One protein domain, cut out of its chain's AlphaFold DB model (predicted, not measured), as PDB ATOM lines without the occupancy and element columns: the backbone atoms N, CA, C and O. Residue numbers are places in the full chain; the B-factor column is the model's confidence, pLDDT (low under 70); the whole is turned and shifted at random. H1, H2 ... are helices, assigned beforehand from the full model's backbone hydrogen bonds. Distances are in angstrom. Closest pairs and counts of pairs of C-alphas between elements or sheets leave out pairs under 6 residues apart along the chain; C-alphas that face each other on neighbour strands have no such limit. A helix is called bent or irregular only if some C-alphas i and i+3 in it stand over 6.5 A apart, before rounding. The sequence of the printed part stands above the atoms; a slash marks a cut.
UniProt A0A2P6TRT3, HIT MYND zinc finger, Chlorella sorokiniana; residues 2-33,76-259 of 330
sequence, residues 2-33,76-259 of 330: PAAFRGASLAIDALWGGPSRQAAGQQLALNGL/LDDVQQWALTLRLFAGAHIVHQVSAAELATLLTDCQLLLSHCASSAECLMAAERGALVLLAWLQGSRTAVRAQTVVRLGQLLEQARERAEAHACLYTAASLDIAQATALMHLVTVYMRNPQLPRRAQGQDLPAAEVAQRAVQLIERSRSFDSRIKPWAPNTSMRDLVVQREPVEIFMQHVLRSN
ATOM      1  N   PRO A   2     211.416 396.695 293.831       79.94
ATOM      2  CA  PRO A   2     211.058 395.630 294.791       79.94
ATOM      3  C   PRO A   2     212.251 394.938 295.471       79.94
ATOM      4  O   PRO A   2     212.218 394.666 296.665       79.94
ATOM      5  N   ALA A   3     213.339 394.695 294.730       79.62
ATOM      6  CA  ALA A   3     214.561 394.113 295.293       79.62
ATOM      7  C   ALA A   3     215.212 395.016 296.359       79.62
ATOM      8  O   ALA A   3     215.695 394.515 297.368       79.62
ATOM      9  N   ALA A   4     215.168 396.340 296.165       75.31
ATOM     10  CA  ALA A   4     215.702 397.305 297.124       75.31
ATOM     11  C   ALA A   4     214.876 397.325 298.419       75.31
ATOM     12  O   ALA A   4     215.450 397.328 299.502       75.31
ATOM     13  N   PHE A   5     213.543 397.252 298.315       83.00
ATOM     14  CA  PHE A   5     212.668 397.106 299.481       83.00
ATOM     15  C   PHE A   5     212.982 395.831 300.271       83.00
ATOM     16  O   PHE A   5     213.167 395.898 301.480       83.00
ATOM     17  N   ARG A   6     213.095 394.680 299.595       82.31
ATOM     18  CA  ARG A   6     213.418 393.410 300.261       82.31
ATOM     19  C   ARG A   6     214.786 393.445 300.934       82.31
ATOM     20  O   ARG A   6     214.901 393.017 302.076       82.31
ATOM     21  N   GLY A   7     215.793 394.010 300.266       80.31
ATOM     22  CA  GLY A   7     217.119 394.208 300.852       80.31
ATOM     23  C   GLY A   7     217.079 395.091 302.101       80.31
ATOM     24  O   GLY A   7     217.623 394.711 303.134       80.31
ATOM     25  N   ALA A   8     216.374 396.226 302.038       78.38
ATOM     26  CA  ALA A   8     216.186 397.104 303.190       78.38
ATOM     27  C   ALA A   8     215.428 396.398 304.324       78.38
ATOM     28  O   ALA A   8     215.840 396.482 305.474       78.38
ATOM     29  N   SER A   9     214.368 395.648 304.011       81.69
ATOM     30  CA  SER A   9     213.615 394.897 305.016       81.69
ATOM     31  C   SER A   9     214.494 393.885 305.736       81.69
ATOM     32  O   SER A   9     214.519 393.897 306.960       81.69
ATOM     33  N   LEU A  10     215.271 393.090 304.993       82.88
ATOM     34  CA  LEU A  10     216.200 392.117 305.567       82.88
ATOM     35  C   LEU A  10     217.273 392.783 306.433       82.88
ATOM     36  O   LEU A  10     217.601 392.255 307.489       82.88
ATOM     37  N   ALA A  11     217.795 393.944 306.029       82.69
ATOM     38  CA  ALA A  11     218.763 394.687 306.835       82.69
ATOM     39  C   ALA A  11     218.150 395.176 308.157       82.69
ATOM     40  O   ALA A  11     218.761 395.047 309.215       82.69
ATOM     41  N   ILE A  12     216.916 395.686 308.113       84.12
ATOM     42  CA  ILE A  12     216.187 396.128 309.307       84.12
ATOM     43  C   ILE A  12     215.858 394.924 310.199       84.12
ATOM     44  O   ILE A  12     215.985 395.003 311.416       84.12
ATOM     45  N   ASP A  13     215.453 393.796 309.620       83.81
ATOM     46  CA  ASP A  13     215.196 392.563 310.366       83.81
ATOM     47  C   ASP A  13     216.495 391.979 310.961       83.81
ATOM     48  O   ASP A  13     216.481 391.473 312.073       83.81
ATOM     49  N   ALA A  14     217.647 392.110 310.300       82.50
ATOM     50  CA  ALA A  14     218.930 391.676 310.861       82.50
ATOM     51  C   ALA A  14     219.376 392.538 312.056       82.50
ATOM     52  O   ALA A  14     219.983 392.030 312.998       82.50
ATOM     53  N   LEU A  15     219.072 393.838 312.027       81.44
ATOM     54  CA  LEU A  15     219.423 394.769 313.100       81.44
ATOM     55  C   LEU A  15     218.465 394.658 314.298       81.44
ATOM     56  O   LEU A  15     218.934 394.606 315.435       81.44
ATOM     57  N   TRP A  16     217.152 394.571 314.045       81.56
ATOM     58  CA  TRP A  16     216.093 394.689 315.064       81.56
ATOM     59  C   TRP A  16     215.091 393.522 315.103       81.56
ATOM     60  O   TRP A  16     214.100 393.586 315.826       81.56
ATOM     61  N   GLY A  17     215.294 392.447 314.341       71.31
ATOM     62  CA  GLY A  17     214.387 391.288 314.260       71.31
ATOM     63  C   GLY A  17     214.436 390.333 315.453       71.31
ATOM     64  O   GLY A  17     214.101 389.160 315.297       71.31
ATOM     65  N   GLY A  18     214.862 390.816 316.623       65.69
ATOM     66  CA  GLY A  18     214.901 390.053 317.868       65.69
ATOM     67  C   GLY A  18     213.512 389.639 318.388       65.69
ATOM     68  O   GLY A  18     212.489 389.923 317.748       65.69
ATOM     69  N   PRO A  19     213.460 388.990 319.567       55.53
ATOM     70  CA  PRO A  19     212.239 388.421 320.141       55.53
ATOM     71  C   PRO A  19     211.111 389.445 320.259       55.53
ATOM     72  O   PRO A  19     209.981 389.132 319.916       55.53
ATOM     73  N   SER A  20     211.411 390.701 320.596       59.44
ATOM     74  CA  SER A  20     210.438 391.804 320.623       59.44
ATOM     75  C   SER A  20     209.655 392.005 319.312       59.44
ATOM     76  O   SER A  20     208.442 392.231 319.324       59.44
ATOM     77  N   ARG A  21     210.309 391.885 318.147       64.38
ATOM     78  CA  ARG A  21     209.637 392.015 316.842       64.38
ATOM     79  C   ARG A  21     208.854 390.755 316.489       64.38
ATOM     80  O   ARG A  21     207.784 390.848 315.890       64.38
ATOM     81  N   GLN A  22     209.377 389.595 316.881       62.44
ATOM     82  CA  GLN A  22     208.687 388.316 316.744       62.44
ATOM     83  C   GLN A  22     207.454 388.246 317.645       62.44
ATOM     84  O   GLN A  22     206.424 387.797 317.173       62.44
ATOM     85  N   ALA A  23     207.509 388.770 318.868       62.25
ATOM     86  CA  ALA A  23     206.394 388.864 319.802       62.25
ATOM     87  C   ALA A  23     205.329 389.837 319.287       62.25
ATOM     88  O   ALA A  23     204.152 389.487 319.242       62.25
ATOM     89  N   ALA A  24     205.726 391.015 318.786       63.19
ATOM     90  CA  ALA A  24     204.800 391.934 318.120       63.19
ATOM     91  C   ALA A  24     204.152 391.285 316.880       63.19
ATOM     92  O   ALA A  24     202.936 391.363 316.696       63.19
ATOM     93  N   GLY A  25     204.940 390.586 316.056       59.31
ATOM     94  CA  GLY A  25     204.457 389.839 314.894       59.31
ATOM     95  C   GLY A  25     203.554 388.652 315.255       59.31
ATOM     96  O   GLY A  25     202.530 388.444 314.609       59.31
ATOM     97  N   GLN A  26     203.875 387.905 316.311       58.75
ATOM     98  CA  GLN A  26     203.081 386.794 316.844       58.75
ATOM     99  C   GLN A  26     201.774 387.300 317.440       58.75
ATOM    100  O   GLN A  26     200.729 386.717 317.177       58.75
ATOM    101  N   GLN A  27     201.788 388.423 318.155       58.97
ATOM    102  CA  GLN A  27     200.572 389.060 318.643       58.97
ATOM    103  C   GLN A  27     199.685 389.514 317.474       58.97
ATOM    104  O   GLN A  27     198.465 389.392 317.544       58.97
ATOM    105  N   LEU A  28     200.259 389.965 316.355       56.12
ATOM    106  CA  LEU A  28     199.496 390.262 315.136       56.12
ATOM    107  C   LEU A  28     198.977 388.988 314.436       56.12
ATOM    108  O   LEU A  28     197.854 388.988 313.930       56.12
ATOM    109  N   ALA A  29     199.742 387.891 314.448       55.50
ATOM    110  CA  ALA A  29     199.352 386.599 313.875       55.50
ATOM    111  C   ALA A  29     198.245 385.894 314.683       55.50
ATOM    112  O   ALA A  29     197.271 385.419 314.100       55.50
ATOM    113  N   LEU A  30     198.343 385.891 316.017       52.31
ATOM    114  CA  LEU A  30     197.313 385.390 316.938       52.31
ATOM    115  C   LEU A  30     195.998 386.168 316.792       52.31
ATOM    116  O   LEU A  30     194.918 385.601 316.929       52.31
ATOM    117  N   ASN A  31     196.084 387.447 316.419       56.19
ATOM    118  CA  ASN A  31     194.937 388.304 316.124       56.19
ATOM    119  C   ASN A  31     194.464 388.227 314.654       56.19
ATOM    120  O   ASN A  31     193.737 389.106 314.191       56.19
ATOM    121  N   GLY A  32     194.868 387.195 313.901       52.69
ATOM    122  CA  GLY A  32     194.263 386.814 312.619       52.69
ATOM    123  C   GLY A  32     194.672 387.628 311.383       52.69
ATOM    124  O   GLY A  32     194.149 387.368 310.290       52.69
ATOM    125  N   LEU A  33     195.618 388.569 311.516       44.56
ATOM    126  CA  LEU A  33     196.110 389.411 310.412       44.56
ATOM    127  C   LEU A  33     196.964 388.655 309.392       44.56
ATOM    128  O   LEU A  33     197.006 389.029 308.223       44.56
ATOM    129  N   LEU A  76     220.253 405.054 318.965       87.69
ATOM    130  CA  LEU A  76     219.887 403.846 318.217       87.69
ATOM    131  C   LEU A  76     218.375 403.802 317.928       87.69
ATOM    132  O   LEU A  76     217.977 403.339 316.859       87.69
ATOM    133  N   ASP A  77     217.561 404.326 318.846       86.00
ATOM    134  CA  ASP A  77     216.108 404.404 318.704       86.00
ATOM    135  C   ASP A  77     215.719 405.333 317.546       86.00
ATOM    136  O   ASP A  77     214.863 404.972 316.740       86.00
ATOM    137  N   ASP A  78     216.405 406.473 317.388       83.12
ATOM    138  CA  ASP A  78     216.188 407.383 316.251       83.12
ATOM    139  C   ASP A  78     216.464 406.669 314.922       83.12
ATOM    140  O   ASP A  78     215.665 406.722 313.984       83.12
ATOM    141  N   VAL A  79     217.573 405.923 314.847       86.75
ATOM    142  CA  VAL A  79     217.930 405.163 313.641       86.75
ATOM    143  C   VAL A  79     216.917 404.057 313.357       86.75
ATOM    144  O   VAL A  79     216.551 403.852 312.196       86.75
ATOM    145  N   GLN A  80     216.422 403.369 314.390       87.56
ATOM    146  CA  GLN A  80     215.358 402.382 314.236       87.56
ATOM    147  C   GLN A  80     214.085 403.035 313.692       87.56
ATOM    148  O   GLN A  80     213.506 402.535 312.727       87.56
ATOM    149  N   GLN A  81     213.668 404.168 314.259       84.12
ATOM    150  CA  GLN A  81     212.491 404.907 313.804       84.12
ATOM    151  C   GLN A  81     212.626 405.331 312.339       84.12
ATOM    152  O   GLN A  81     211.723 405.080 311.540       84.12
ATOM    153  N   TRP A  82     213.768 405.898 311.944       85.38
ATOM    154  CA  TRP A  82     214.013 406.270 310.551       85.38
ATOM    155  C   TRP A  82     213.999 405.064 309.619       85.38
ATOM    156  O   TRP A  82     213.432 405.138 308.529       85.38
ATOM    157  N   ALA A  83     214.569 403.937 310.043       87.19
ATOM    158  CA  ALA A  83     214.579 402.714 309.257       87.19
ATOM    159  C   ALA A  83     213.161 402.155 309.038       87.19
ATOM    160  O   ALA A  83     212.796 401.817 307.908       87.19
ATOM    161  N   LEU A  84     212.337 402.118 310.091       85.88
ATOM    162  CA  LEU A  84     210.924 401.736 310.014       85.88
ATOM    163  C   LEU A  84     210.146 402.670 309.079       85.88
ATOM    164  O   LEU A  84     209.445 402.206 308.178       85.88
ATOM    165  N   THR A  85     210.322 403.983 309.235       82.50
ATOM    166  CA  THR A  85     209.689 404.993 308.380       82.50
ATOM    167  C   THR A  85     210.100 404.812 306.918       82.50
ATOM    168  O   THR A  85     209.237 404.758 306.040       82.50
ATOM    169  N   LEU A  86     211.392 404.633 306.630       83.62
ATOM    170  CA  LEU A  86     211.886 404.376 305.273       83.62
ATOM    171  C   LEU A  86     211.284 403.102 304.674       83.62
ATOM    172  O   LEU A  86     210.901 403.105 303.500       83.62
ATOM    173  N   ARG A  87     211.151 402.031 305.463       87.06
ATOM    174  CA  ARG A  87     210.514 400.791 305.005       87.06
ATOM    175  C   ARG A  87     209.042 401.007 304.663       87.06
ATOM    176  O   ARG A  87     208.605 400.531 303.618       87.06
ATOM    177  N   LEU A  88     208.303 401.776 305.463       84.50
ATOM    178  CA  LEU A  88     206.915 402.141 305.162       84.50
ATOM    179  C   LEU A  88     206.794 402.967 303.880       84.50
ATOM    180  O   LEU A  88     205.952 402.663 303.034       84.50
ATOM    181  N   PHE A  89     207.666 403.959 303.688       81.31
ATOM    182  CA  PHE A  89     207.711 404.742 302.452       81.31
ATOM    183  C   PHE A  89     207.997 403.864 301.232       81.31
ATOM    184  O   PHE A  89     207.280 403.930 300.233       81.31
ATOM    185  N   ALA A  90     209.013 403.005 301.313       84.12
ATOM    186  CA  ALA A  90     209.359 402.101 300.226       84.12
ATOM    187  C   ALA A  90     208.221 401.107 299.933       84.12
ATOM    188  O   ALA A  90     207.872 400.913 298.768       84.12
ATOM    189  N   GLY A  91     207.599 400.543 300.974       83.19
ATOM    190  CA  GLY A  91     206.444 399.651 300.866       83.19
ATOM    191  C   GLY A  91     205.243 400.319 300.194       83.19
ATOM    192  O   GLY A  91     204.614 399.713 299.330       83.19
ATOM    193  N   ALA A  92     204.980 401.595 300.499       79.69
ATOM    194  CA  ALA A  92     203.890 402.365 299.891       79.69
ATOM    195  C   ALA A  92     204.049 402.497 298.372       79.69
ATOM    196  O   ALA A  92     203.070 402.417 297.633       79.69
ATOM    197  N   HIS A  93     205.285 402.643 297.890       80.19
ATOM    198  CA  HIS A  93     205.573 402.774 296.461       80.19
ATOM    199  C   HIS A  93     205.470 401.463 295.675       80.19
ATOM    200  O   HIS A  93     205.290 401.500 294.458       80.19
ATOM    201  N   ILE A  94     205.592 400.313 296.338       82.62
ATOM    202  CA  ILE A  94     205.526 398.995 295.690       82.62
ATOM    203  C   ILE A  94     204.315 398.179 296.136       82.62
ATOM    204  O   ILE A  94     204.274 396.976 295.912       82.62
ATOM    205  N   VAL A  95     203.332 398.820 296.758       80.81
ATOM    206  CA  VAL A  95     202.194 398.180 297.423       80.81
ATOM    207  C   VAL A  95     201.423 397.177 296.561       80.81
ATOM    208  O   VAL A  95     200.960 396.158 297.055       80.81
ATOM    209  N   HIS A  96     201.334 397.387 295.249       80.12
ATOM    210  CA  HIS A  96     200.685 396.429 294.345       80.12
ATOM    211  C   HIS A  96     201.492 395.136 294.125       80.12
ATOM    212  O   HIS A  96     201.031 394.226 293.445       80.12
ATOM    213  N   GLN A  97     202.709 395.069 294.665       82.75
ATOM    214  CA  GLN A  97     203.660 393.967 294.531       82.75
ATOM    215  C   GLN A  97     204.058 393.371 295.889       82.75
ATOM    216  O   GLN A  97     204.906 392.481 295.917       82.75
ATOM    217  N   VAL A  98     203.485 393.855 296.999       79.56
ATOM    218  CA  VAL A  98     203.769 393.305 298.331       79.56
ATOM    219  C   VAL A  98     202.939 392.048 298.572       79.56
ATOM    220  O   VAL A  98     201.736 391.991 298.308       79.56
ATOM    221  N   SER A  99     203.598 391.020 299.084       82.81
ATOM    222  CA  SER A  99     202.972 389.804 299.588       82.81
ATOM    223  C   SER A  99     202.206 390.069 300.890       82.81
ATOM    224  O   SER A  99     202.411 391.076 301.568       82.81
ATOM    225  N   ALA A 100     201.340 389.131 301.290       78.06
ATOM    226  CA  ALA A 100     200.635 389.212 302.572       78.06
ATOM    227  C   ALA A 100     201.597 389.246 303.779       78.06
ATOM    228  O   ALA A 100     201.322 389.928 304.762       78.06
ATOM    229  N   ALA A 101     202.735 388.548 303.692       79.94
ATOM    230  CA  ALA A 101     203.767 388.573 304.724       79.94
ATOM    231  C   ALA A 101     204.450 389.948 304.806       79.94
ATOM    232  O   ALA A 101     204.552 390.512 305.888       79.94
ATOM    233  N   GLU A 102     204.836 390.531 303.664       83.00
ATOM    234  CA  GLU A 102     205.407 391.886 303.622       83.00
ATOM    235  C   GLU A 102     204.404 392.930 304.141       83.00
ATOM    236  O   GLU A 102     204.788 393.844 304.867       83.00
ATOM    237  N   LEU A 103     203.108 392.774 303.852       80.75
ATOM    238  CA  LEU A 103     202.071 393.646 304.405       80.75
ATOM    239  C   LEU A 103     201.975 393.548 305.933       80.75
ATOM    240  O   LEU A 103     201.850 394.566 306.611       80.75
ATOM    241  N   ALA A 104     202.048 392.335 306.480       80.81
ATOM    242  CA  ALA A 104     202.056 392.116 307.921       80.81
ATOM    243  C   ALA A 104     203.269 392.765 308.594       80.81
ATOM    244  O   ALA A 104     203.143 393.384 309.652       80.81
ATOM    245  N   THR A 105     204.433 392.682 307.953       83.94
ATOM    246  CA  THR A 105     205.643 393.381 308.385       83.94
ATOM    247  C   THR A 105     205.424 394.896 308.424       83.94
ATOM    248  O   THR A 105     205.722 395.522 309.437       83.94
ATOM    249  N   LEU A 106     204.825 395.483 307.384       84.00
ATOM    250  CA  LEU A 106     204.529 396.923 307.338       84.00
ATOM    251  C   LEU A 106     203.512 397.339 308.416       84.00
ATOM    252  O   LEU A 106     203.677 398.370 309.063       84.00
ATOM    253  N   LEU A 107     202.490 396.521 308.672       81.12
ATOM    254  CA  LEU A 107     201.548 396.728 309.779       81.12
ATOM    255  C   LEU A 107     202.241 396.698 311.145       81.12
ATOM    256  O   LEU A 107     201.948 397.525 312.010       81.12
ATOM    257  N   THR A 108     203.174 395.762 311.324       83.75
ATOM    258  CA  THR A 108     203.982 395.646 312.543       83.75
ATOM    259  C   THR A 108     204.823 396.899 312.746       83.75
ATOM    260  O   THR A 108     204.854 397.442 313.846       83.75
ATOM    261  N   ASP A 109     205.441 397.417 311.684       85.00
ATOM    262  CA  ASP A 109     206.222 398.654 311.754       85.00
ATOM    263  C   ASP A 109     205.376 399.862 312.127       85.00
ATOM    264  O   ASP A 109     205.799 400.666 312.954       85.00
ATOM    265  N   CYS A 110     204.166 399.973 311.571       81.88
ATOM    266  CA  CYS A 110     203.226 401.022 311.962       81.88
ATOM    267  C   CYS A 110     202.910 400.940 313.457       81.88
ATOM    268  O   CYS A 110     202.949 401.950 314.157       81.88
ATOM    269  N   GLN A 111     202.620 399.735 313.958       82.88
ATOM    270  CA  GLN A 111     202.314 399.520 315.368       82.88
ATOM    271  C   GLN A 111     203.506 399.857 316.269       82.88
ATOM    272  O   GLN A 111     203.290 400.467 317.314       82.88
ATOM    273  N   LEU A 112     204.728 399.480 315.875       83.06
ATOM    274  CA  LEU A 112     205.959 399.770 316.618       83.06
ATOM    275  C   LEU A 112     206.257 401.270 316.658       83.06
ATOM    276  O   LEU A 112     206.532 401.804 317.731       83.06
ATOM    277  N   LEU A 113     206.147 401.961 315.521       82.75
ATOM    278  CA  LEU A 113     206.312 403.414 315.459       82.75
ATOM    279  C   LEU A 113     205.281 404.124 316.331       82.75
ATOM    280  O   LEU A 113     205.628 405.038 317.074       82.75
ATOM    281  N   LEU A 114     204.025 403.670 316.308       77.25
ATOM    282  CA  LEU A 114     203.010 404.193 317.211       77.25
ATOM    283  C   LEU A 114     203.364 403.874 318.669       77.25
ATOM    284  O   LEU A 114     203.357 404.773 319.494       77.25
ATOM    285  N   SER A 115     203.731 402.658 319.057       80.19
ATOM    286  CA  SER A 115     203.982 402.384 320.481       80.19
ATOM    287  C   SER A 115     205.183 403.141 321.063       80.19
ATOM    288  O   SER A 115     205.115 403.535 322.224       80.19
ATOM    289  N   HIS A 116     206.226 403.411 320.273       77.50
ATOM    290  CA  HIS A 116     207.491 403.961 320.785       77.50
ATOM    291  C   HIS A 116     207.637 405.475 320.613       77.50
ATOM    292  O   HIS A 116     208.499 406.087 321.238       77.50
ATOM    293  N   CYS A 117     206.799 406.102 319.793       75.12
ATOM    294  CA  CYS A 117     206.953 407.508 319.464       75.12
ATOM    295  C   CYS A 117     205.836 408.350 320.075       75.12
ATOM    296  O   CYS A 117     204.723 408.441 319.547       75.12
ATOM    297  N   ALA A 118     206.128 408.949 321.227       62.00
ATOM    298  CA  ALA A 118     205.147 409.714 321.988       62.00
ATOM    299  C   ALA A 118     204.808 411.079 321.356       62.00
ATOM    300  O   ALA A 118     203.732 411.615 321.628       62.00
ATOM    301  N   SER A 119     205.692 411.652 320.524       64.94
ATOM    302  CA  SER A 119     205.585 413.075 320.165       64.94
ATOM    303  C   SER A 119     206.164 413.538 318.826       64.94
ATOM    304  O   SER A 119     206.072 414.729 318.534       64.94
ATOM    305  N   SER A 120     206.737 412.666 317.991       74.81
ATOM    306  CA  SER A 120     207.338 413.131 316.735       74.81
ATOM    307  C   SER A 120     206.317 413.169 315.587       74.81
ATOM    308  O   SER A 120     205.513 412.251 315.390       74.81
ATOM    309  N   ALA A 121     206.360 414.247 314.799       74.69
ATOM    310  CA  ALA A 121     205.569 414.390 313.575       74.69
ATOM    311  C   ALA A 121     205.856 413.264 312.562       74.69
ATOM    312  O   ALA A 121     204.990 412.908 311.760       74.69
ATOM    313  N   GLU A 122     207.046 412.660 312.623       72.75
ATOM    314  CA  GLU A 122     207.454 411.573 311.732       72.75
ATOM    315  C   GLU A 122     206.620 410.315 311.973       72.75
ATOM    316  O   GLU A 122     206.276 409.612 311.027       72.75
ATOM    317  N   CYS A 123     206.221 410.059 313.216       71.56
ATOM    318  CA  CYS A 123     205.437 408.882 313.579       71.56
ATOM    319  C   CYS A 123     203.979 408.998 313.126       71.56
ATOM    320  O   CYS A 123     203.369 408.012 312.708       71.56
ATOM    321  N   LEU A 124     203.444 410.220 313.116       75.62
ATOM    322  CA  LEU A 124     202.132 410.515 312.540       75.62
ATOM    323  C   LEU A 124     202.149 410.368 311.016       75.62
ATOM    324  O   LEU A 124     201.252 409.746 310.446       75.62
ATOM    325  N   MET A 125     203.204 410.863 310.359       76.50
ATOM    326  CA  MET A 125     203.416 410.631 308.929       76.50
ATOM    327  C   MET A 125     203.571 409.144 308.612       76.50
ATOM    328  O   MET A 125     203.038 408.668 307.615       76.50
ATOM    329  N   ALA A 126     204.287 408.392 309.443       74.69
ATOM    330  CA  ALA A 126     204.472 406.966 309.231       74.69
ATOM    331  C   ALA A 126     203.150 406.196 309.340       74.69
ATOM    332  O   ALA A 126     202.876 405.342 308.498       74.69
ATOM    333  N   ALA A 127     202.295 406.544 310.306       73.50
ATOM    334  CA  ALA A 127     200.956 405.974 310.415       73.50
ATOM    335  C   ALA A 127     200.076 406.318 309.201       73.50
ATOM    336  O   ALA A 127     199.414 405.432 308.658       73.50
ATOM    337  N   GLU A 128     200.117 407.565 308.719       79.19
ATOM    338  CA  GLU A 128     199.439 407.967 307.479       79.19
ATOM    339  C   GLU A 128     199.934 407.144 306.276       79.19
ATOM    340  O   GLU A 128     199.140 406.624 305.491       79.19
ATOM    341  N   ARG A 129     201.252 406.955 306.140       78.31
ATOM    342  CA  ARG A 129     201.834 406.143 305.060       78.31
ATOM    343  C   ARG A 129     201.448 404.674 305.174       78.31
ATOM    344  O   ARG A 129     201.101 404.072 304.160       78.31
ATOM    345  N   GLY A 130     201.446 404.123 306.384       76.81
ATOM    346  CA  GLY A 130     200.933 402.789 306.673       76.81
ATOM    347  C   GLY A 130     199.491 402.610 306.211       76.81
ATOM    348  O   GLY A 130     199.178 401.646 305.510       76.81
ATOM    349  N   ALA A 131     198.633 403.586 306.518       75.88
ATOM    350  CA  ALA A 131     197.249 403.623 306.057       75.88
ATOM    351  C   ALA A 131     197.156 403.553 304.529       75.88
ATOM    352  O   ALA A 131     196.412 402.736 303.988       75.88
ATOM    353  N   LEU A 132     197.945 404.374 303.827       75.69
ATOM    354  CA  LEU A 132     197.954 404.436 302.365       75.69
ATOM    355  C   LEU A 132     198.421 403.124 301.720       75.69
ATOM    356  O   LEU A 132     197.814 402.684 300.744       75.69
ATOM    357  N   VAL A 133     199.451 402.476 302.276       75.06
ATOM    358  CA  VAL A 133     199.881 401.130 301.850       75.06
ATOM    359  C   VAL A 133     198.707 400.163 301.972       75.06
ATOM    360  O   VAL A 133     198.378 399.424 301.049       75.06
ATOM    361  N   LEU A 134     198.031 400.160 303.111       72.50
ATOM    362  CA  LEU A 134     196.964 399.198 303.340       72.50
ATOM    363  C   LEU A 134     195.778 399.454 302.418       72.50
ATOM    364  O   LEU A 134     195.273 398.511 301.822       72.50
ATOM    365  N   LEU A 135     195.395 400.711 302.209       76.31
ATOM    366  CA  LEU A 135     194.350 401.075 301.254       76.31
ATOM    367  C   LEU A 135     194.669 400.624 299.833       76.31
ATOM    368  O   LEU A 135     193.823 400.020 299.174       76.31
ATOM    369  N   ALA A 136     195.889 400.867 299.362       76.31
ATOM    370  CA  ALA A 136     196.277 400.457 298.020       76.31
ATOM    371  C   ALA A 136     196.378 398.925 297.884       76.31
ATOM    372  O   ALA A 136     196.078 398.382 296.817       76.31
ATOM    373  N   TRP A 137     196.706 398.206 298.964       78.19
ATOM    374  CA  TRP A 137     196.614 396.747 298.998       78.19
ATOM    375  C   TRP A 137     195.157 396.258 298.964       78.19
ATOM    376  O   TRP A 137     194.830 395.380 298.166       78.19
ATOM    377  N   LEU A 138     194.262 396.864 299.755       75.44
ATOM    378  CA  LEU A 138     192.824 396.557 299.758       75.44
ATOM    379  C   LEU A 138     192.201 396.743 298.367       75.44
ATOM    380  O   LEU A 138     191.352 395.952 297.964       75.44
ATOM    381  N   GLN A 139     192.646 397.755 297.620       75.50
ATOM    382  CA  GLN A 139     192.192 398.021 296.251       75.50
ATOM    383  C   GLN A 139     192.683 396.981 295.234       75.50
ATOM    384  O   GLN A 139     191.970 396.678 294.278       75.50
ATOM    385  N   GLY A 140     193.894 396.444 295.418       71.56
ATOM    386  CA  GLY A 140     194.496 395.465 294.505       71.56
ATOM    387  C   GLY A 140     194.163 394.005 294.827       71.56
ATOM    388  O   GLY A 140     194.222 393.145 293.946       71.56
ATOM    389  N   SER A 141     193.812 393.704 296.079       67.69
ATOM    390  CA  SER A 141     193.548 392.341 296.532       67.69
ATOM    391  C   SER A 141     192.208 391.824 296.002       67.69
ATOM    392  O   SER A 141     191.137 392.231 296.447       67.69
ATOM    393  N   ARG A 142     192.263 390.839 295.095       60.38
ATOM    394  CA  ARG A 142     191.094 390.018 294.717       60.38
ATOM    395  C   ARG A 142     190.677 389.042 295.818       60.38
ATOM    396  O   ARG A 142     189.563 388.526 295.788       60.38
ATOM    397  N   THR A 143     191.575 388.746 296.755       59.69
ATOM    398  CA  THR A 143     191.277 387.876 297.892       59.69
ATOM    399  C   THR A 143     190.435 388.622 298.913       59.69
ATOM    400  O   THR A 143     190.672 389.806 299.162       59.69
ATOM    401  N   ALA A 144     189.457 387.925 299.497       60.59
ATOM    402  CA  ALA A 144     188.623 388.455 300.564       60.59
ATOM    403  C   ALA A 144     189.520 388.983 301.687       60.59
ATOM    404  O   ALA A 144     190.166 388.220 302.408       60.59
ATOM    405  N   VAL A 145     189.578 390.305 301.799       66.62
ATOM    406  CA  VAL A 145     190.164 390.979 302.948       66.62
ATOM    407  C   VAL A 145     189.410 390.464 304.163       66.62
ATOM    408  O   VAL A 145     188.182 390.550 304.214       66.62
ATOM    409  N   ARG A 146     190.124 389.893 305.132       74.56
ATOM    410  CA  ARG A 146     189.487 389.448 306.371       74.56
ATOM    411  C   ARG A 146     188.928 390.682 307.078       74.56
ATOM    412  O   ARG A 146     189.658 391.652 307.266       74.56
ATOM    413  N   ALA A 147     187.661 390.645 307.493       72.31
ATOM    414  CA  ALA A 147     187.028 391.745 308.229       72.31
ATOM    415  C   ALA A 147     187.877 392.182 309.440       72.31
ATOM    416  O   ALA A 147     188.058 393.371 309.686       72.31
ATOM    417  N   GLN A 148     188.518 391.217 310.104       75.12
ATOM    418  CA  GLN A 148     189.456 391.440 311.204       75.12
ATOM    419  C   GLN A 148     190.643 392.349 310.835       75.12
ATOM    420  O   GLN A 148     191.045 393.186 311.642       75.12
ATOM    421  N   THR A 149     191.166 392.256 309.606       77.06
ATOM    422  CA  THR A 149     192.214 393.159 309.107       77.06
ATOM    423  C   THR A 149     191.717 394.596 309.033       77.06
ATOM    424  O   THR A 149     192.432 395.509 309.440       77.06
ATOM    425  N   VAL A 150     190.481 394.805 308.572       78.75
ATOM    426  CA  VAL A 150     189.875 396.141 308.497       78.75
ATOM    427  C   VAL A 150     189.604 396.699 309.892       78.75
ATOM    428  O   VAL A 150     189.922 397.856 310.148       78.75
ATOM    429  N   VAL A 151     189.077 395.886 310.813       79.12
ATOM    430  CA  VAL A 151     188.828 396.301 312.206       79.12
ATOM    431  C   VAL A 151     190.126 396.732 312.885       79.12
ATOM    432  O   VAL A 151     190.189 397.814 313.470       79.12
ATOM    433  N   ARG A 152     191.191 395.929 312.775       77.56
ATOM    434  CA  ARG A 152     192.477 396.260 313.398       77.56
ATOM    435  C   ARG A 152     193.142 397.468 312.746       77.56
ATOM    436  O   ARG A 152     193.704 398.300 313.455       77.56
ATOM    437  N   LEU A 153     193.040 397.597 311.425       81.81
ATOM    438  CA  LEU A 153     193.446 398.816 310.734       81.81
ATOM    439  C   LEU A 153     192.688 400.027 311.286       81.81
ATOM    440  O   LEU A 153     193.311 401.025 311.619       81.81
ATOM    441  N   GLY A 154     191.372 399.915 311.471       84.62
ATOM    442  CA  GLY A 154     190.564 400.950 312.109       84.62
ATOM    443  C   GLY A 154     191.096 401.352 313.486       84.62
ATOM    444  O   GLY A 154     191.225 402.540 313.752       84.62
ATOM    445  N   GLN A 155     191.484 400.390 314.330       85.19
ATOM    446  CA  GLN A 155     192.087 400.671 315.642       85.19
ATOM    447  C   GLN A 155     193.435 401.401 315.531       85.19
ATOM    448  O   GLN A 155     193.676 402.347 316.275       85.19
ATOM    449  N   LEU A 156     194.307 400.983 314.607       82.88
ATOM    450  CA  LEU A 156     195.598 401.642 314.368       82.88
ATOM    451  C   LEU A 156     195.417 403.087 313.885       82.88
ATOM    452  O   LEU A 156     196.110 403.984 314.363       82.88
ATOM    453  N   LEU A 157     194.480 403.314 312.962       87.31
ATOM    454  CA  LEU A 157     194.173 404.645 312.436       87.31
ATOM    455  C   LEU A 157     193.553 405.540 313.503       87.31
ATOM    456  O   LEU A 157     193.947 406.697 313.608       87.31
ATOM    457  N   GLU A 158     192.660 405.002 314.334       89.62
ATOM    458  CA  GLU A 158     192.075 405.732 315.459       89.62
ATOM    459  C   GLU A 158     193.166 406.179 316.447       89.62
ATOM    460  O   GLU A 158     193.241 407.361 316.773       89.62
ATOM    461  N   GLN A 159     194.077 405.276 316.841       87.50
ATOM    462  CA  GLN A 159     195.206 405.601 317.726       87.50
ATOM    463  C   GLN A 159     196.141 406.652 317.114       87.50
ATOM    464  O   GLN A 159     196.573 407.587 317.791       87.50
ATOM    465  N   ALA A 160     196.467 406.510 315.827       85.88
ATOM    466  CA  ALA A 160     197.283 407.482 315.109       85.88
ATOM    467  C   ALA A 160     196.604 408.855 315.050       85.88
ATOM    468  O   ALA A 160     197.257 409.882 315.235       85.88
ATOM    469  N   ARG A 161     195.284 408.879 314.838       91.25
ATOM    470  CA  ARG A 161     194.492 410.105 314.761       91.25
ATOM    471  C   ARG A 161     194.394 410.796 316.116       91.25
ATOM    472  O   ARG A 161     194.609 411.999 316.181       91.25
ATOM    473  N   GLU A 162     194.120 410.062 317.193       90.44
ATOM    474  CA  GLU A 162     194.100 410.609 318.560       90.44
ATOM    475  C   GLU A 162     195.415 411.313 318.903       90.44
ATOM    476  O   GLU A 162     195.417 412.420 319.438       90.44
ATOM    477  N   ARG A 163     196.544 410.719 318.509       86.56
ATOM    478  CA  ARG A 163     197.863 411.339 318.668       86.56
ATOM    479  C   ARG A 163     198.043 412.551 317.765       86.56
ATOM    480  O   ARG A 163     198.558 413.565 318.224       86.56
ATOM    481  N   ALA A 164     197.612 412.475 316.507       88.38
ATOM    482  CA  ALA A 164     197.670 413.618 315.600       88.38
ATOM    483  C   ALA A 164     196.895 414.813 316.165       88.38
ATOM    484  O   ALA A 164     197.379 415.940 316.118       88.38
ATOM    485  N   GLU A 165     195.727 414.576 316.756       90.88
ATOM    486  CA  GLU A 165     194.940 415.616 317.414       90.88
ATOM    487  C   GLU A 165     195.614 416.149 318.678       90.88
ATOM    488  O   GLU A 165     195.679 417.369 318.848       90.88
ATOM    489  N   ALA A 166     196.168 415.268 319.518       89.81
ATOM    490  CA  ALA A 166     196.907 415.656 320.720       89.81
ATOM    491  C   ALA A 166     198.106 416.570 320.404       89.81
ATOM    492  O   ALA A 166     198.400 417.487 321.168       89.81
ATOM    493  N   HIS A 167     198.746 416.372 319.247       86.94
ATOM    494  CA  HIS A 167     199.861 417.190 318.748       86.94
ATOM    495  C   HIS A 167     199.434 418.320 317.801       86.94
ATOM    496  O   HIS A 167     200.270 418.925 317.133       86.94
ATOM    497  N   ALA A 168     198.133 418.611 317.707       90.75
ATOM    498  CA  ALA A 168     197.568 419.623 316.810       90.75
ATOM    499  C   ALA A 168     197.949 419.454 315.318       90.75
ATOM    500  O   ALA A 168     197.858 420.398 314.529       90.75
ATOM    501  N   CYS A 169     198.304 418.242 314.887       90.31
ATOM    502  CA  CYS A 169     198.554 417.866 313.495       90.31
ATOM    503  C   CYS A 169     197.231 417.628 312.745       90.31
ATOM    504  O   CYS A 169     196.942 416.530 312.267       90.31
ATOM    505  N   LEU A 170     196.406 418.674 312.642       93.69
ATOM    506  CA  LEU A 170     195.023 418.580 312.150       93.69
ATOM    507  C   LEU A 170     194.915 418.051 310.715       93.69
ATOM    508  O   LEU A 170     193.978 417.321 310.411       93.69
ATOM    509  N   TYR A 171     195.870 418.389 309.840       92.69
ATOM    510  CA  TYR A 171     195.908 417.856 308.474       92.69
ATOM    511  C   TYR A 171     196.051 416.331 308.474       92.69
ATOM    512  O   TYR A 171     195.299 415.634 307.797       92.69
ATOM    513  N   THR A 172     196.983 415.811 309.273       89.69
ATOM    514  CA  THR A 172     197.216 414.371 309.392       89.69
ATOM    515  C   THR A 172     196.021 413.672 310.027       89.69
ATOM    516  O   THR A 172     195.610 412.632 309.529       89.69
ATOM    517  N   ALA A 173     195.401 414.261 311.056       92.69
ATOM    518  CA  ALA A 173     194.162 413.735 311.630       92.69
ATOM    519  C   ALA A 173     193.039 413.635 310.576       92.69
ATOM    520  O   ALA A 173     192.428 412.579 310.427       92.69
ATOM    521  N   ALA A 174     192.833 414.691 309.781       94.75
ATOM    522  CA  ALA A 174     191.839 414.713 308.708       94.75
ATOM    523  C   ALA A 174     192.124 413.671 307.613       94.75
ATOM    524  O   ALA A 174     191.192 413.048 307.104       94.75
ATOM    525  N   SER A 175     193.400 413.482 307.261       92.50
ATOM    526  CA  SER A 175     193.862 412.476 306.297       92.50
ATOM    527  C   SER A 175     193.647 411.045 306.814       92.50
ATOM    528  O   SER A 175     193.144 410.190 306.086       92.50
ATOM    529  N   LEU A 176     193.928 410.791 308.099       91.81
ATOM    530  CA  LEU A 176     193.685 409.502 308.756       91.81
ATOM    531  C   LEU A 176     192.190 409.153 308.824       91.81
ATOM    532  O   LEU A 176     191.836 408.008 308.540       91.81
ATOM    533  N   ASP A 177     191.312 410.122 309.110       94.38
ATOM    534  CA  ASP A 177     189.854 409.926 309.053       94.38
ATOM    535  C   ASP A 177     189.394 409.520 307.639       94.38
ATOM    536  O   ASP A 177     188.620 408.573 307.478       94.38
ATOM    537  N   ILE A 178     189.901 410.191 306.595       94.06
ATOM    538  CA  ILE A 178     189.588 409.855 305.192       94.06
ATOM    539  C   ILE A 178     190.105 408.457 304.849       94.06
ATOM    540  O   ILE A 178     189.397 407.667 304.215       94.06
ATOM    541  N   ALA A 179     191.321 408.124 305.281       90.62
ATOM    542  CA  ALA A 179     191.913 406.821 305.036       90.62
ATOM    543  C   ALA A 179     191.097 405.701 305.701       90.62
ATOM    544  O   ALA A 179     190.766 404.701 305.062       90.62
ATOM    545  N   GLN A 180     190.689 405.889 306.957       91.81
ATOM    546  CA  GLN A 180     189.847 404.934 307.670       91.81
ATOM    547  C   GLN A 180     188.474 404.794 307.007       91.81
ATOM    548  O   GLN A 180     188.020 403.674 306.769       91.81
ATOM    549  N   ALA A 181     187.837 405.905 306.624       93.62
ATOM    550  CA  ALA A 181     186.567 405.880 305.905       93.62
ATOM    551  C   ALA A 181     186.680 405.145 304.554       93.62
ATOM    552  O   ALA A 181     185.789 404.378 304.188       93.62
ATOM    553  N   THR A 182     187.806 405.300 303.849       91.50
ATOM    554  CA  THR A 182     188.103 404.567 302.606       91.50
ATOM    555  C   THR A 182     188.228 403.059 302.857       91.50
ATOM    556  O   THR A 182     187.710 402.254 302.086       91.50
ATOM    557  N   ALA A 183     188.864 402.642 303.956       88.25
ATOM    558  CA  ALA A 183     188.957 401.224 304.312       88.25
ATOM    559  C   ALA A 183     187.570 400.624 304.617       88.25
ATOM    560  O   ALA A 183     187.242 399.536 304.137       88.25
ATOM    561  N   LEU A 184     186.727 401.361 305.349       90.44
ATOM    562  CA  LEU A 184     185.343 400.962 305.632       90.44
ATOM    563  C   LEU A 184     184.491 400.907 304.352       90.44
ATOM    564  O   LEU A 184     183.695 399.988 304.188       90.44
ATOM    565  N   MET A 185     184.708 401.818 303.399       91.50
ATOM    566  CA  MET A 185     184.098 401.777 302.062       91.50
ATOM    567  C   MET A 185     184.398 400.487 301.311       91.50
ATOM    568  O   MET A 185     183.491 399.864 300.747       91.50
ATOM    569  N   HIS A 186     185.652 400.042 301.336       86.94
ATOM    570  CA  HIS A 186     186.019 398.763 300.742       86.94
ATOM    571  C   HIS A 186     185.348 397.584 301.459       86.94
ATOM    572  O   HIS A 186     184.846 396.685 300.785       86.94
ATOM    573  N   LEU A 187     185.251 397.608 302.792       86.12
ATOM    574  CA  LEU A 187     184.558 396.563 303.554       86.12
ATOM    575  C   LEU A 187     183.060 396.491 303.217       86.12
ATOM    576  O   LEU A 187     182.544 395.409 302.941       86.12
ATOM    577  N   VAL A 188     182.378 397.637 303.147       89.12
ATOM    578  CA  VAL A 188     180.975 397.720 302.704       89.12
ATOM    579  C   VAL A 188     180.821 397.146 301.297       89.12
ATOM    580  O   VAL A 188     179.939 396.323 301.060       89.12
ATOM    581  N   THR A 189     181.723 397.497 300.376       87.56
ATOM    582  CA  THR A 189     181.716 396.952 299.008       87.56
ATOM    583  C   THR A 189     181.832 395.423 299.006       87.56
ATOM    584  O   THR A 189     181.137 394.749 298.242       87.56
ATOM    585  N   VAL A 190     182.680 394.855 299.869       83.81
ATOM    586  CA  VAL A 190     182.827 393.400 300.021       83.81
ATOM    587  C   VAL A 190     181.541 392.764 300.552       83.81
ATOM    588  O   VAL A 190     181.116 391.749 299.995       83.81
ATOM    589  N   TYR A 191     180.899 393.358 301.565       85.31
ATOM    590  CA  TYR A 191     179.630 392.860 302.111       85.31
ATOM    591  C   TYR A 191     178.506 392.874 301.079       85.31
ATOM    592  O   TYR A 191     177.789 391.884 300.942       85.31
ATOM    593  N   MET A 192     178.391 393.948 300.299       85.12
ATOM    594  CA  MET A 192     177.362 394.065 299.264       85.12
ATOM    595  C   MET A 192     177.553 393.051 298.133       85.12
ATOM    596  O   MET A 192     176.582 392.512 297.612       85.12
ATOM    597  N   ARG A 193     178.805 392.741 297.774       85.75
ATOM    598  CA  ARG A 193     179.119 391.709 296.769       85.75
ATOM    599  C   ARG A 193     178.945 390.284 297.293       85.75
ATOM    600  O   ARG A 193     178.809 389.362 296.496       85.75
ATOM    601  N   ASN A 194     178.970 390.091 298.610       83.06
ATOM    602  CA  ASN A 194     178.944 388.777 299.245       83.06
ATOM    603  C   ASN A 194     177.983 388.770 300.448       83.06
ATOM    604  O   ASN A 194     178.428 388.640 301.592       83.06
ATOM    605  N   PRO A 195     176.658 388.831 300.221       80.31
ATOM    606  CA  PRO A 195     175.663 388.912 301.296       80.31
ATOM    607  C   PRO A 195     175.649 387.691 302.237       80.31
ATOM    608  O   PRO A 195     174.998 387.717 303.276       80.31
ATOM    609  N   GLN A 196     176.373 386.618 301.898       78.00
ATOM    610  CA  GLN A 196     176.525 385.416 302.723       78.00
ATOM    611  C   GLN A 196     177.687 385.494 303.734       78.00
ATOM    612  O   GLN A 196     177.719 384.693 304.669       78.00
ATOM    613  N   LEU A 197     178.634 386.433 303.578       71.81
ATOM    614  CA  LEU A 197     179.766 386.605 304.506       71.81
ATOM    615  C   LEU A 197     179.355 386.885 305.968       71.81
ATOM    616  O   LEU A 197     179.938 386.242 306.842       71.81
ATOM    617  N   PRO A 198     178.341 387.730 306.264       57.38
ATOM    618  CA  PRO A 198     177.983 388.082 307.643       57.38
ATOM    619  C   PRO A 198     177.530 386.895 308.503       57.38
ATOM    620  O   PRO A 198     177.478 386.993 309.722       57.38
ATOM    621  N   ARG A 199     177.160 385.759 307.890       56.34
ATOM    622  CA  ARG A 199     176.593 384.611 308.615       56.34
ATOM    623  C   ARG A 199     177.634 383.645 309.182       56.34
ATOM    624  O   ARG A 199     177.258 382.775 309.958       56.34
ATOM    625  N   ARG A 200     178.905 383.727 308.767       54.50
ATOM    626  CA  ARG A 200     179.925 382.711 309.109       54.50
ATOM    627  C   ARG A 200     181.024 383.187 310.057       54.50
ATOM    628  O   ARG A 200     181.691 382.333 310.635       54.50
ATOM    629  N   ALA A 201     181.228 384.491 310.227       52.97
ATOM    630  CA  ALA A 201     182.221 384.998 311.167       52.97
ATOM    631  C   ALA A 201     181.634 385.044 312.587       52.97
ATOM    632  O   ALA A 201     180.505 385.472 312.810       52.97
ATOM    633  N   GLN A 202     182.391 384.531 313.548       49.31
ATOM    634  CA  GLN A 202     181.972 384.246 314.918       49.31
ATOM    635  C   GLN A 202     181.705 385.529 315.739       49.31
ATOM    636  O   GLN A 202     182.552 385.972 316.505       49.31
ATOM    637  N   GLY A 203     180.510 386.109 315.608       55.41
ATOM    638  CA  GLY A 203     179.869 386.907 316.664       55.41
ATOM    639  C   GLY A 203     180.341 388.351 316.895       55.41
ATOM    640  O   GLY A 203     179.894 388.951 317.867       55.41
ATOM    641  N   GLN A 204     181.195 388.929 316.043       59.28
ATOM    642  CA  GLN A 204     181.654 390.328 316.175       59.28
ATOM    643  C   GLN A 204     181.594 391.150 314.874       59.28
ATOM    644  O   GLN A 204     182.161 392.239 314.806       59.28
ATOM    645  N   ASP A 205     180.916 390.658 313.834       64.94
ATOM    646  CA  ASP A 205     180.795 391.414 312.585       64.94
ATOM    647  C   ASP A 205     179.821 392.586 312.759       64.94
ATOM    648  O   ASP A 205     178.633 392.403 313.031       64.94
ATOM    649  N   LEU A 206     180.338 393.802 312.574       72.12
ATOM    650  CA  LEU A 206     179.534 395.020 312.514       72.12
ATOM    651  C   LEU A 206     178.592 394.941 311.297       72.12
ATOM    652  O   LEU A 206     179.060 394.660 310.186       72.12
ATOM    653  N   PRO A 207     177.281 395.212 311.448       85.44
ATOM    654  CA  PRO A 207     176.363 395.307 310.319       85.44
ATOM    655  C   PRO A 207     176.884 396.289 309.263       85.44
ATOM    656  O   PRO A 207     177.399 397.353 309.604       85.44
ATOM    657  N   ALA A 208     176.691 395.990 307.972       86.19
ATOM    658  CA  ALA A 208     177.125 396.876 306.881       86.19
ATOM    659  C   ALA A 208     176.602 398.320 307.044       86.19
ATOM    660  O   ALA A 208     177.295 399.272 306.685       86.19
ATOM    661  N   ALA A 209     175.419 398.470 307.650       87.81
ATOM    662  CA  ALA A 209     174.844 399.756 308.028       87.81
ATOM    663  C   ALA A 209     175.678 400.536 309.042       87.81
ATOM    664  O   ALA A 209     175.947 401.716 308.831       87.81
ATOM    665  N   GLU A 210     176.141 399.873 310.097       89.88
ATOM    666  CA  GLU A 210     176.983 400.489 311.117       89.88
ATOM    667  C   GLU A 210     178.359 400.857 310.550       89.88
ATOM    668  O   GLU A 210     178.860 401.955 310.786       89.88
ATOM    669  N   VAL A 211     178.933 399.989 309.709       90.19
ATOM    670  CA  VAL A 211     180.198 400.258 309.006       90.19
ATOM    671  C   VAL A 211     180.077 401.489 308.099       90.19
ATOM    672  O   VAL A 211     180.946 402.364 308.130       90.19
ATOM    673  N   ALA A 212     178.999 401.591 307.317       92.00
ATOM    674  CA  ALA A 212     178.752 402.747 306.455       92.00
ATOM    675  C   ALA A 212     178.508 404.029 307.265       92.00
ATOM    676  O   ALA A 212     179.068 405.079 306.947       92.00
ATOM    677  N   GLN A 213     177.731 403.949 308.348       92.81
ATOM    678  CA  GLN A 213     177.491 405.089 309.231       92.81
ATOM    679  C   GLN A 213     178.789 405.574 309.890       92.81
ATOM    680  O   GLN A 213     179.043 406.779 309.931       92.81
ATOM    681  N   ARG A 214     179.655 404.655 310.339       93.94
ATOM    682  CA  ARG A 214     180.973 405.004 310.881       93.94
ATOM    683  C   ARG A 214     181.846 405.697 309.837       93.94
ATOM    684  O   ARG A 214     182.517 406.670 310.168       93.94
ATOM    685  N   ALA A 215     181.818 405.249 308.581       94.56
ATOM    686  CA  ALA A 215     182.538 405.917 307.500       94.56
ATOM    687  C   ALA A 215     182.042 407.357 307.276       94.56
ATOM    688  O   ALA A 215     182.862 408.261 307.141       94.56
ATOM    689  N   VAL A 216     180.726 407.600 307.310       95.56
ATOM    690  CA  VAL A 216     180.165 408.962 307.215       95.56
ATOM    691  C   VAL A 216     180.624 409.846 308.374       95.56
ATOM    692  O   VAL A 216     181.086 410.958 308.131       95.56
ATOM    693  N   GLN A 217     180.581 409.342 309.611       96.25
ATOM    694  CA  GLN A 217     181.043 410.092 310.786       96.25
ATOM    695  C   GLN A 217     182.512 410.522 310.660       96.25
ATOM    696  O   GLN A 217     182.860 411.647 311.014       96.25
ATOM    697  N   LEU A 218     183.376 409.650 310.131       96.19
ATOM    698  CA  LEU A 218     184.786 409.972 309.883       96.19
ATOM    699  C   LEU A 218     184.938 411.065 308.813       96.19
ATOM    700  O   LEU A 218     185.724 411.993 308.979       96.19
ATOM    701  N   ILE A 219     184.143 411.020 307.739       97.44
ATOM    702  CA  ILE A 219     184.144 412.054 306.690       97.44
ATOM    703  C   ILE A 219     183.668 413.411 307.232       97.44
ATOM    704  O   ILE A 219     184.251 414.450 306.909       97.44
ATOM    705  N   GLU A 220     182.635 413.424 308.073       97.06
ATOM    706  CA  GLU A 220     182.137 414.634 308.736       97.06
ATOM    707  C   GLU A 220     183.153 415.203 309.730       97.06
ATOM    708  O   GLU A 220     183.410 416.411 309.731       97.06
ATOM    709  N   ARG A 221     183.799 414.344 310.524       96.94
ATOM    710  CA  ARG A 221     184.887 414.751 311.419       96.94
ATOM    711  C   ARG A 221     186.052 415.346 310.632       96.94
ATOM    712  O   ARG A 221     186.474 416.456 310.951       96.94
ATOM    713  N   SER A 222     186.478 414.693 309.549       96.81
ATOM    714  CA  SER A 222     187.509 415.209 308.642       96.81
ATOM    715  C   SER A 222     187.171 416.623 308.143       96.81
ATOM    716  O   SER A 222     188.008 417.523 308.197       96.81
ATOM    717  N   ARG A 223     185.912 416.871 307.743       97.00
ATOM    718  CA  ARG A 223     185.418 418.206 307.340       97.00
ATOM    719  C   ARG A 223     185.485 419.247 308.440       97.00
ATOM    720  O   ARG A 223     185.764 420.410 308.150       97.00
ATOM    721  N   SER A 224     185.234 418.859 309.685       97.00
ATOM    722  CA  SER A 224     185.281 419.798 310.807       97.00
ATOM    723  C   SER A 224     186.665 420.450 310.962       97.00
ATOM    724  O   SER A 224     186.760 421.610 311.379       97.00
ATOM    725  N   PHE A 225     187.735 419.766 310.532       96.44
ATOM    726  CA  PHE A 225     189.091 420.312 310.541       96.44
ATOM    727  C   PHE A 225     189.344 421.363 309.451       96.44
ATOM    728  O   PHE A 225     190.222 422.205 309.643       96.44
ATOM    729  N   ASP A 226     188.578 421.389 308.352       96.12
ATOM    730  CA  ASP A 226     188.836 422.263 307.195       96.12
ATOM    731  C   ASP A 226     188.942 423.740 307.604       96.12
ATOM    732  O   ASP A 226     189.843 424.453 307.165       96.12
ATOM    733  N   SER A 227     188.050 424.203 308.487       96.19
ATOM    734  CA  SER A 227     188.036 425.591 308.974       96.19
ATOM    735  C   SER A 227     189.304 425.976 309.745       96.19
ATOM    736  O   SER A 227     189.733 427.127 309.690       96.19
ATOM    737  N   ARG A 228     189.927 425.001 310.421       96.94
ATOM    738  CA  ARG A 228     191.141 425.166 311.228       96.94
ATOM    739  C   ARG A 228     192.416 424.959 310.415       96.94
ATOM    740  O   ARG A 228     193.433 425.541 310.767       96.94
ATOM    741  N   ILE A 229     192.374 424.145 309.358       95.25
ATOM    742  CA  ILE A 229     193.513 423.866 308.466       95.25
ATOM    743  C   ILE A 229     193.672 424.980 307.418       95.25
ATOM    744  O   ILE A 229     194.778 425.459 307.163       95.25
ATOM    745  N   LYS A 230     192.559 425.439 306.834       94.44
ATOM    746  CA  LYS A 230     192.526 426.406 305.723       94.44
ATOM    747  C   LYS A 230     193.321 427.707 305.939       94.44
ATOM    748  O   LYS A 230     193.858 428.197 304.949       94.44
ATOM    749  N   PRO A 231     193.409 428.301 307.147       97.12
ATOM    750  CA  PRO A 231     194.150 429.550 307.342       97.12
ATOM    751  C   PRO A 231     195.661 429.447 307.098       97.12
ATOM    752  O   PRO A 231     196.278 430.457 306.775       97.12
ATOM    753  N   TRP A 232     196.259 428.261 307.262       95.25
ATOM    754  CA  TRP A 232     197.716 428.076 307.200       95.25
ATOM    755  C   TRP A 232     198.170 427.037 306.173       95.25
ATOM    756  O   TRP A 232     199.310 427.095 305.714       95.25
ATOM    757  N   ALA A 233     197.315 426.089 305.788       90.38
ATOM    758  CA  ALA A 233     197.706 425.058 304.839       90.38
ATOM    759  C   ALA A 233     197.763 425.594 303.398       90.38
ATOM    760  O   ALA A 233     196.886 426.357 302.978       90.38
ATOM    761  N   PRO A 234     198.735 425.142 302.585       93.44
ATOM    762  CA  PRO A 234     198.730 425.404 301.155       93.44
ATOM    763  C   PRO A 234     197.418 424.950 300.498       93.44
ATOM    764  O   PRO A 234     196.866 423.896 300.817       93.44
ATOM    765  N   ASN A 235     196.950 425.705 299.499       86.69
ATOM    766  CA  ASN A 235     195.748 425.344 298.733       86.69
ATOM    767  C   ASN A 235     195.850 423.956 298.075       86.69
ATOM    768  O   ASN A 235     194.826 423.318 297.842       86.69
ATOM    769  N   THR A 236     197.064 423.502 297.749       87.38
ATOM    770  CA  THR A 236     197.318 422.152 297.233       87.38
ATOM    771  C   THR A 236     196.980 421.090 298.272       87.38
ATOM    772  O   THR A 236     196.224 420.183 297.960       87.38
ATOM    773  N   SER A 237     197.414 421.259 299.522       90.88
ATOM    774  CA  SER A 237     197.091 420.338 300.617       90.88
ATOM    775  C   SER A 237     195.584 420.287 300.891       90.88
ATOM    776  O   SER A 237     195.010 419.211 301.019       90.88
ATOM    777  N   MET A 238     194.902 421.440 300.900       95.25
ATOM    778  CA  MET A 238     193.438 421.465 301.043       95.25
ATOM    779  C   MET A 238     192.725 420.736 299.899       95.25
ATOM    780  O   MET A 238     191.755 420.016 300.132       95.25
ATOM    781  N   ARG A 239     193.201 420.905 298.659       88.31
ATOM    782  CA  ARG A 239     192.684 420.173 297.497       88.31
ATOM    783  C   ARG A 239     192.885 418.673 297.667       88.31
ATOM    784  O   ARG A 239     191.957 417.927 297.378       88.31
ATOM    785  N   ASP A 240     194.054 418.246 298.128       88.44
ATOM    786  CA  ASP A 240     194.364 416.830 298.296       88.44
ATOM    787  C   ASP A 240     193.388 416.164 299.279       88.44
ATOM    788  O   ASP A 240     192.837 415.114 298.950       88.44
ATOM    789  N   LEU A 241     193.065 416.811 300.409       93.31
ATOM    790  CA  LEU A 241     192.034 416.319 301.338       93.31
ATOM    791  C   LEU A 241     190.663 416.194 300.663       93.31
ATOM    792  O   LEU A 241     190.004 415.164 300.789       93.31
ATOM    793  N   VAL A 242     190.232 417.213 299.913       93.31
ATOM    794  CA  VAL A 242     188.938 417.185 299.207       93.31
ATOM    795  C   VAL A 242     188.893 416.048 298.185       93.31
ATOM    796  O   VAL A 242     187.943 415.269 298.182       93.31
ATOM    797  N   VAL A 243     189.938 415.914 297.366       89.12
ATOM    798  CA  VAL A 243     190.043 414.895 296.310       89.12
ATOM    799  C   VAL A 243     190.044 413.479 296.886       89.12
ATOM    800  O   VAL A 243     189.509 412.566 296.253       89.12
ATOM    801  N   GLN A 244     190.648 413.272 298.059       89.06
ATOM    802  CA  GLN A 244     190.630 411.978 298.744       89.06
ATOM    803  C   GLN A 244     189.273 411.687 299.404       89.06
ATOM    804  O   GLN A 244     188.804 410.554 299.358       89.06
ATOM    805  N   ARG A 245     188.625 412.705 299.984       95.06
ATOM    806  CA  ARG A 245     187.365 412.590 300.736       95.06
ATOM    807  C   ARG A 245     186.137 412.351 299.855       95.06
ATOM    808  O   ARG A 245     185.271 411.554 300.207       95.06
ATOM    809  N   GLU A 246     186.057 413.046 298.724       93.31
ATOM    810  CA  GLU A 246     184.863 413.099 297.869       93.31
ATOM    811  C   GLU A 246     184.364 411.721 297.383       93.31
ATOM    812  O   GLU A 246     183.169 411.455 297.534       93.31
ATOM    813  N   PRO A 247     185.211 410.793 296.888       90.88
ATOM    814  CA  PRO A 247     184.734 409.483 296.436       90.88
ATOM    815  C   PRO A 247     184.077 408.662 297.551       90.88
ATOM    816  O   PRO A 247     183.060 408.009 297.321       90.88
ATOM    817  N   VAL A 248     184.641 408.717 298.762       93.25
ATOM    818  CA  VAL A 248     184.114 407.993 299.927       93.25
ATOM    819  C   VAL A 248     182.759 408.553 300.329       93.25
ATOM    820  O   VAL A 248     181.828 407.801 300.600       93.25
ATOM    821  N   GLU A 249     182.628 409.875 300.330       94.19
ATOM    822  CA  GLU A 249     181.375 410.538 300.656       94.19
ATOM    823  C   GLU A 249     180.255 410.192 299.668       94.19
ATOM    824  O   GLU A 249     179.169 409.798 300.096       94.19
ATOM    825  N   ILE A 250     180.523 410.306 298.363       90.44
ATOM    826  CA  ILE A 250     179.552 409.983 297.308       90.44
ATOM    827  C   ILE A 250     179.094 408.530 297.452       90.44
ATOM    828  O   ILE A 250     177.891 408.254 297.462       90.44
ATOM    829  N   PHE A 251     180.045 407.608 297.623       92.12
ATOM    830  CA  PHE A 251     179.743 406.194 297.806       92.12
ATOM    831  C   PHE A 251     178.869 405.955 299.041       92.12
ATOM    832  O   PHE A 251     177.841 405.286 298.951       92.12
ATOM    833  N   MET A 252     179.242 406.515 300.195       92.88
ATOM    834  CA  MET A 252     178.520 406.278 301.447       92.88
ATOM    835  C   MET A 252     177.111 406.857 301.426       92.88
ATOM    836  O   MET A 252     176.170 406.203 301.873       92.88
ATOM    837  N   GLN A 253     176.936 408.049 300.851       90.00
ATOM    838  CA  GLN A 253     175.610 408.630 300.665       90.00
ATOM    839  C   GLN A 253     174.734 407.763 299.757       90.00
ATOM    840  O   GLN A 253     173.550 407.591 300.047       90.00
ATOM    841  N   HIS A 254     175.296 407.197 298.683       89.88
ATOM    842  CA  HIS A 254     174.563 406.281 297.811       89.88
ATOM    843  C   HIS A 254     174.135 405.018 298.565       89.88
ATOM    844  O   HIS A 254     172.954 404.682 298.562       89.88
ATOM    845  N   VAL A 255     175.071 404.355 299.252       89.94
ATOM    846  CA  VAL A 255     174.804 403.116 299.997       89.94
ATOM    847  C   VAL A 255     173.720 403.305 301.063       89.94
ATOM    848  O   VAL A 255     172.828 402.466 301.192       89.94
ATOM    849  N   LEU A 256     173.770 404.415 301.806       89.19
ATOM    850  CA  LEU A 256     172.769 404.718 302.829       89.19
ATOM    851  C   LEU A 256     171.392 405.015 302.218       89.19
ATOM    852  O   LEU A 256     170.384 404.587 302.769       89.19
ATOM    853  N   ARG A 257     171.327 405.699 301.067       90.69
ATOM    854  CA  ARG A 257     170.056 405.967 300.367       90.69
ATOM    855  C   ARG A 257     169.455 404.719 299.725       90.69
ATOM    856  O   ARG A 257     168.236 404.609 299.661       90.69
ATOM    857  N   SER A 258     170.286 403.792 299.246       89.31
ATOM    858  CA  SER A 258     169.829 402.559 298.595       89.31
ATOM    859  C   SER A 258     169.459 401.449 299.583       89.31
ATOM    860  O   SER A 258     169.113 400.349 299.150       89.31
ATOM    861  N   ASN A 259     169.532 401.693 300.899       87.50
ATOM    862  CA  ASN A 259     169.346 400.673 301.936       87.50
ATOM    863  C   ASN A 259     170.185 399.409 301.668       87.50
ATOM    864  O   ASN A 259     169.715 398.292 301.869       87.50
TER     865      ASN A 259
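What this domain is: This is residues 2 to 33 and 76 to 259 of the 330 residues of the protein "HIT MYND zinc finger" of Chlorella sorokiniana (UniProt A0A2P6TRT3). Helices stand side by side in a zigzag, running up and down: H3, H5 and H7 make one row, H4 and H6 pack beside it, and H8 packs on H7 at one end of the long axis. At the other end H1 packs on H3 and H2 crosses H4 steeply, while the two arms of the bent H10 pack on H7, the second arm also on H8. The printed part has 216 residues with ten named helices, H1 to H10 in order along the chain, and no named strand; its class is all helix. It is compact, with a radius of gyration of the C-alphas of 17.5 A, and rounded, spanning 52 by 49 by 29 A.

Where its parts are: Begin at C-alpha 2, printed at (211.058, 395.630, 294.791), where H1 starts; it covers residues 2 to 16 and is 20.9 A long. H2 follows at residues 19 to 30. After the cut, find C-alpha 76 at (219.887, 403.846, 318.217), the start of H3, residues 76 to 93, 26.1 A. Next come H4, residues 100 to 116, 24.4 A, and H5, residues 121 to 140, 29.1 A. H6 takes residues 147 to 166 over 28.7 A, and H7, the longest helix, takes residues 170 to 193 over 34.8 A. H8 spans residues 208 to 224, 24.6 A, and the short H9 is residues 226 to 229. H10, residues 235 to 257, was assigned as one helix by its hydrogen bonds but is bent, with C-alphas 244 and 247 at 6.8 A. Read it as two arms, H10a at residues 235 to 244 and H10b at residues 247 to 257, which ends at C-alpha 257, (170.056, 405.967, 300.367).

How they stand to each other: Look first at H3, H4, H5, H6 and H7, an up and down bundle, each helix running against the one before it. H3 and H4 form a hairpin at a steep tilt of 39 degrees; their closest C-alphas, of Leu 84 and Asp 109, are 5.9 A apart. H4 and H5 form another at 21 degrees, a shallow tilt, closest at the C-alphas of Cys 110 and Ala 127, 5.7 A. H3 touches H5 with residues 85 to 92 alone, and the closest C-alphas, of Ala 92 and Val 133, are 4.6 A apart. H6 and H7 are a hairpin at a shallow tilt of 14 degrees, with the C-alphas of Arg 161 and Ala 173 closest at 4.8 A. Towards the first residue, H1 touches H3 at the C-alphas of Phe 5 and Ala 90, 6.0 A, and H2 touches H4 at those of Gly 25 and Thr 108, 6.3 A. H7 is the hub, touching five helices; H8 runs opposite ways to it at 20 degrees, a shallow tilt, with the C-alphas of Ala 181 and Ala 215 closest at 4.3 A. H9 only just touches H7, with 3 pairs of C-alphas within 8 A, closest those of Tyr 171 and Ile 229 at 6.5 A. H10a touches H7 at the C-alphas of Ser 175 and Leu 241, 6.5 A, and H10b touches H8 at those of Ala 212 and Met 252, 6.1 A. In H1 to H8, H10a and H10b every O i to N i+4 pair is within hydrogen-bond range; H9 is too short for one.

The domain as a whole: The C-alphas farthest apart, those of Leu 76 and Ser 258, are 53.8 A from each other. Residues 34 to 75 are not printed, and C-alphas 33 and 76 stand 28.9 A apart across this cut. The one long link, H7 to H8, is residues 194 to 207. The mean pLDDT of the printed part is 81.7; look for values under 70 at residues 18 to 33, 118 to 119, 141 to 145 and 198 to 205.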